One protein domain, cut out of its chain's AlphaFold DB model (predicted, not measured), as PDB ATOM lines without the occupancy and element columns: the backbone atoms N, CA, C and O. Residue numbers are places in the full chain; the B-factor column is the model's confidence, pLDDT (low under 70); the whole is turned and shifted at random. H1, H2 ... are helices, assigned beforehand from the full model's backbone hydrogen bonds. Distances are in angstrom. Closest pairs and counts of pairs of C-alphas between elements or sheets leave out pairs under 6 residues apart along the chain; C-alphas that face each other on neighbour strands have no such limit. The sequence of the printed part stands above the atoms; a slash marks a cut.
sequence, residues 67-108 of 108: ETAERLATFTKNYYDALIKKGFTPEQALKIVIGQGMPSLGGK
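Overview. This is residues 67 to 108 of the 108 residues of an uncharacterized protein of Candidatus Omnitrophica bacterium 4484_70.2 (UniProt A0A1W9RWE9). Two helices of unequal length make a V: the long H1 runs to the corner at residues 86 to 89, and the shorter H2 folds back from there over the later part of H1. Residues 101 to 108 run on from the far end of H2 as a tail without a named element. The printed part has 42 residues with two named helices, H1 then H2, and no named strand; its class is all helix. It is only just compact, close to loose, with a radius of gyration of the C-alphas of 10.9 A, and elongated, spanning 28 by 18 by 16 A.

Along the chain. H1 takes residues 67 to 85, from C-alpha 67 at (10.146, 115.252, 31.875) to C-alpha 85 at (16.524, 92.171, 19.910), 26.8 A from first to last C-alpha. H2 takes residues 90 to 100, 15.6 A from first to last C-alpha, and ends with C-alpha 100 at (-0.069, 97.739, 24.763).

Arrangement. H1 and H2 touch, with 8 pairs of C-alphas within 8 A. The closest C-alphas are those of Leu 83 and Ala 93, 5.7 A apart. H1 touches H2 with residues 76 to 84 alone. Their lines stand at a steep tilt of 48 degrees, and they run opposite ways. Their centres are 12.1 A apart. In H1 and H2 every O i to N i+4 pair is within hydrogen-bond range.

Size, cuts and confidence. The two C-alphas farthest apart are those of Glu 67 and Gly 87, at 30.8 A. The printed part has no cut, and the link from H1 to H2, four residues, is tight. It ends at Lys 108, the chain's last residue, whose C-alpha is 22.0 A from that of Glu 67. The mean pLDDT of the printed part is 89.0, and residues 103 to 108 are under 70.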
ATOM      1  N   GLU A  67       9.414 116.370  31.278       95.06
ATOM      2  CA  GLU A  67      10.146 115.252  31.875       95.06
ATOM      3  C   GLU A  67       9.337 113.944  31.820       95.06
ATOM      4  O   GLU A  67       9.877 112.879  31.506       95.06
ATOM      5  N   THR A  68       8.027 114.007  32.070       93.31
ATOM      6  CA  THR A  68       7.148 112.838  31.965       93.31
ATOM      7  C   THR A  68       7.080 112.333  30.526       93.31
ATOM      8  O   THR A  68       7.196 111.125  30.294       93.31
ATOM      9  N   ALA A  69       6.961 113.233  29.547       90.25
ATOM     10  CA  ALA A  69       6.974 112.864  28.134       90.25
ATOM     11  C   ALA A  69       8.302 112.197  27.722       90.25
ATOM     12  O   ALA A  69       8.288 111.163  27.047       90.25
ATOM     13  N   GLU A  70       9.441 112.726  28.175       94.94
ATOM     14  CA  GLU A  70      10.769 112.151  27.911       94.94
ATOM     15  C   GLU A  70      10.932 110.752  28.515       94.94
ATOM     16  O   GLU A  70      11.431 109.829  27.855       94.94
ATOM     17  N   ARG A  71      10.466 110.554  29.754       93.38
ATOM     18  CA  ARG A  71      10.488 109.244  30.421       93.38
ATOM     19  C   ARG A  71       9.622 108.224  29.680       93.38
ATOM     20  O   ARG A  71      10.067 107.096  29.457       93.38
ATOM     21  N   LEU A  72       8.423 108.616  29.245       91.44
ATOM     22  CA  LEU A  72       7.530 107.756  28.461       91.44
ATOM     23  C   LEU A  72       8.129 107.403  27.096       91.44
ATOM     24  O   LEU A  72       8.110 106.237  26.703       91.44
ATOM     25  N   ALA A  73       8.708 108.375  26.389       93.19
ATOM     26  CA  ALA A  73       9.383 108.135  25.115       93.19
ATOM     27  C   ALA A  73      10.560 107.162  25.273       93.19
ATOM     28  O   ALA A  73      10.695 106.212  24.497       93.19
ATOM     29  N   THR A  74      11.370 107.354  26.316       95.75
ATOM     30  CA  THR A  74      12.500 106.473  26.640       95.75
ATOM     31  C   THR A  74      12.027 105.051  26.926       95.75
ATOM     32  O   THR A  74      12.572 104.097  26.368       95.75
ATOM     33  N   PHE A  75      10.985 104.891  27.747       94.38
ATOM     34  CA  PHE A  75      10.387 103.586  28.024       94.38
ATOM     35  C   PHE A  75       9.906 102.904  26.737       94.38
ATOM     36  O   PHE A  75      10.291 101.765  26.459       94.38
ATOM     37  N   THR A  76       9.108 103.609  25.930       94.81
ATOM     38  CA  THR A  76       8.528 103.079  24.690       94.81
ATOM     39  C   THR A  76       9.613 102.648  23.706       94.81
ATOM     40  O   THR A  76       9.541 101.547  23.156       94.81
ATOM     41  N   LYS A  77      10.655 103.469  23.531       96.44
ATOM     42  CA  LYS A  77      11.803 103.137  22.681       96.44
ATOM     43  C   LYS A  77      12.535 101.898  23.189       96.44
ATOM     44  O   LYS A  77      12.811 100.990  22.412       96.44
ATOM     45  N   ASN A  78      12.828 101.837  24.486       97.44
ATOM     46  CA  ASN A  78      13.536 100.699  25.067       97.44
ATOM     47  C   ASN A  78      12.736  99.401  24.920       97.44
ATOM     48  O   ASN A  78      13.320  98.353  24.637       97.44
ATOM     49  N   TYR A  79      11.410  99.462  25.073       96.62
ATOM     50  CA  TYR A  79      10.548  98.305  24.872       96.62
ATOM     51  C   TYR A  79      10.524  97.857  23.405       96.62
ATOM     52  O   TYR A  79      10.718  96.672  23.129       96.62
ATOM     53  N   TYR A  80      10.385  98.797  22.466       97.88
ATOM     54  CA  TYR A  80      10.494  98.522  21.033       97.88
ATOM     55  C   TYR A  80      11.834  97.857  20.681       97.88
ATOM     56  O   TYR A  80      11.854  96.760  20.120       97.88
ATOM     57  N   ASP A  81      12.955  98.460  21.085       98.50
ATOM     58  CA  ASP A  81      14.302  97.945  20.809       98.50
ATOM     59  C   ASP A  81      14.509  96.548  21.415       98.50
ATOM     60  O   ASP A  81      15.166  95.687  20.821       98.50
ATOM     61  N   ALA A  82      13.942  96.296  22.599       98.50
ATOM     62  CA  ALA A  82      13.987  94.985  23.237       98.50
ATOM     63  C   ALA A  82      13.216  93.925  22.437       98.50
ATOM     64  O   ALA A  82      13.699  92.797  22.319       98.50
ATOM     65  N   LEU A  83      12.064  94.267  21.851       98.25
ATOM     66  CA  LEU A  83      11.315  93.364  20.971       98.25
ATOM     67  C   LEU A  83      12.122  93.031  19.710       98.25
ATOM     68  O   LEU A  83      12.249  91.858  19.357       98.25
ATOM     69  N   ILE A  84      12.763  94.020  19.085       98.62
ATOM     70  CA  ILE A  84      13.629  93.765  17.921       98.62
ATOM     71  C   ILE A  84      14.772  92.815  18.286       98.62
ATOM     72  O   ILE A  84      14.989  91.810  17.610       98.62
ATOM     73  N   LYS A  85      15.457  93.059  19.410       98.62
ATOM     74  CA  LYS A  85      16.524  92.171  19.910       98.62
ATOM     75  C   LYS A  85      16.038  90.750  20.211       98.62
ATOM     76  O   LYS A  85      16.839  89.819  20.192       98.62
ATOM     77  N   LYS A  86      14.747  90.571  20.501       98.44
ATOM     78  CA  LYS A  86      14.113  89.260  20.715       98.44
ATOM     79  C   LYS A  86      13.721  88.548  19.416       98.44
ATOM     80  O   LYS A  86      13.309  87.395  19.492       98.44
ATOM     81  N   GLY A  87      13.879  89.190  18.258       98.44
ATOM     82  CA  GLY A  87      13.633  88.596  16.943       98.44
ATOM     83  C   GLY A  87      12.305  88.992  16.298       98.44
ATOM     84  O   GLY A  87      11.957  88.433  15.261       98.44
ATOM     85  N   PHE A  88      11.563  89.942  16.873       98.69
ATOM     86  CA  PHE A  88      10.396  90.515  16.200       98.69
ATOM     87  C   PHE A  88      10.833  91.427  15.051       98.69
ATOM     88  O   PHE A  88      11.844  92.128  15.154       98.69
ATOM     89  N   THR A  89      10.052  91.466  13.968       98.62
ATOM     90  CA  THR A  89      10.283  92.461  12.910       98.62
ATOM     91  C   THR A  89       9.915  93.870  13.396       98.62
ATOM     92  O   THR A  89       9.105  94.003  14.325       98.62
ATOM     93  N   PRO A  90      10.439  94.933  12.755       98.19
ATOM     94  CA  PRO A  90      10.045  96.314  13.032       98.19
ATOM     95  C   PRO A  90       8.531  96.538  13.092       98.19
ATOM     96  O   PRO A  90       8.034  97.197  14.006       98.19
ATOM     97  N   GLU A  91       7.785  95.947  12.163       98.19
ATOM     98  CA  GLU A  91       6.331  96.087  12.064       98.19
ATOM     99  C   GLU A  91       5.608  95.329  13.181       98.19
ATOM    100  O   GLU A  91       4.612  95.819  13.717       98.19
ATOM    101  N   GLN A  92       6.090  94.136  13.544       98.12
ATOM    102  CA  GLN A  92       5.528  93.357  14.649       98.12
ATOM    103  C   GLN A  92       5.745  94.071  15.984       98.12
ATOM    104  O   GLN A  92       4.796  94.230  16.751       98.12
ATOM    105  N   ALA A  93       6.966  94.548  16.234       98.12
ATOM    106  CA  ALA A  93       7.295  95.290  17.443       98.12
ATOM    107  C   ALA A  93       6.454  96.567  17.562       98.12
ATOM    108  O   ALA A  93       5.888  96.831  18.622       98.12
ATOM    109  N   LEU A  94       6.290  97.316  16.466       96.69
ATOM    110  CA  LEU A  94       5.451  98.514  16.451       96.69
ATOM    111  C   LEU A  94       3.986  98.191  16.782       96.69
ATOM    112  O   LEU A  94       3.382  98.868  17.611       96.69
ATOM    113  N   LYS A  95       3.418  97.132  16.189       97.06
ATOM    114  CA  LYS A  95       2.043  96.695  16.491       97.06
ATOM    115  C   LYS A  95       1.861  96.315  17.960       97.06
ATOM    116  O   LYS A  95       0.839  96.666  18.543       97.06
ATOM    117  N   ILE A  96       2.838  95.628  18.553       96.06
ATOM    118  CA  ILE A  96       2.815  95.259  19.977       96.06
ATOM    119  C   ILE A  96       2.832  96.514  20.850       96.06
ATOM    120  O   ILE A  96       1.980  96.662  21.721       96.06
ATOM    121  N   VAL A  97       3.757  97.440  20.583       94.94
ATOM    122  CA  VAL A  97       3.883  98.696  21.336       94.94
ATOM    123  C   VAL A  97       2.592  99.518  21.270       94.94
ATOM    124  O   VAL A  97       2.110  99.978  22.300       94.94
ATOM    125  N   ILE A  98       1.991  99.654  20.083       93.69
ATOM    126  CA  ILE A  98       0.715 100.364  19.911       93.69
ATOM    127  C   ILE A  98      -0.418  99.647  20.660       93.69
ATOM    128  O   ILE A  98      -1.218 100.300  21.327       93.69
ATOM    129  N   GLY A  99      -0.488  98.315  20.567       93.44
ATOM    130  CA  GLY A  99      -1.536  97.514  21.205       93.44
ATOM    131  C   GLY A  99      -1.470  97.495  22.735       93.44
ATOM    132  O   GLY A  99      -2.506  97.364  23.382       93.44
ATOM    133  N   GLN A 100      -0.278  97.654  23.314       88.50
ATOM    134  CA  GLN A 100      -0.069  97.739  24.763       88.50
ATOM    135  C   GLN A 100      -0.662  99.034  25.355       88.50
ATOM    136  O   GLN A 100      -1.132  99.031  26.494       88.50
ATOM    137  N   GLY A 101      -0.656 100.133  24.593       80.44
ATOM    138  CA  GLY A 101      -1.059 101.453  25.075       80.44
ATOM    139  C   GLY A 101      -0.042 102.089  26.032       80.44
ATOM    140  O   GLY A 101       1.123 101.692  26.090       80.44
ATOM    141  N   MET A 102      -0.470 103.121  26.770       71.06
ATOM    142  CA  MET A 102       0.400 103.795  27.740       71.06
ATOM    143  C   MET A 102       0.699 102.882  28.937       71.06
ATOM    144  O   MET A 102      -0.216 102.232  29.451       71.06
ATOM    145  N   PRO A 103       1.945 102.870  29.441       69.38
ATOM    146  CA  PRO A 103       2.263 102.200  30.693       69.38
ATOM    147  C   PRO A 103       1.388 102.767  31.813       69.38
ATOM    148  O   PRO A 103       1.327 103.981  32.010       69.38
ATOM    149  N   SER A 104       0.706 101.894  32.557       65.88
ATOM    150  CA  SER A 104       0.021 102.310  33.781       65.88
ATOM    151  C   SER A 104       1.064 102.831  34.767       65.88
ATOM    152  O   SER A 104       1.975 102.097  35.145       65.88
ATOM    153  N   LEU A 105       0.909 104.079  35.214       58.19
ATOM    154  CA  LEU A 105       1.746 104.682  36.259       58.19
ATOM    155  C   LEU A 105       1.571 103.995  37.627       58.19
ATOM    156  O   LEU A 105       2.366 104.211  38.536       58.19
ATOM    157  N   GLY A 106       0.553 103.143  37.771       48.19
ATOM    158  CA  GLY A 106       0.437 102.207  38.881       48.19
ATOM    159  C   GLY A 106       1.305 100.982  38.628       48.19
ATOM    160  O   GLY A 106       0.805  99.970  38.131       48.19
ATOM    161  N   GLY A 107       2.593 101.083  38.957       42.66
ATOM    162  CA  GLY A 107       3.406  99.900  39.216       42.66
ATOM    163  C   GLY A 107       2.768  99.108  40.358       42.66
ATOM    164  O   GLY A 107       2.357  99.693  41.360       42.66
ATOM    165  N   LYS A 108       2.625  97.795  40.181       36.78
ATOM    166  CA  LYS A 108       2.547  96.909  41.342       36.78
ATOM    167  C   LYS A 108       3.909  96.856  42.015       36.78
ATOM    168  O   LYS A 108       4.908  96.898  41.261       36.78
TER     169      LYS A 108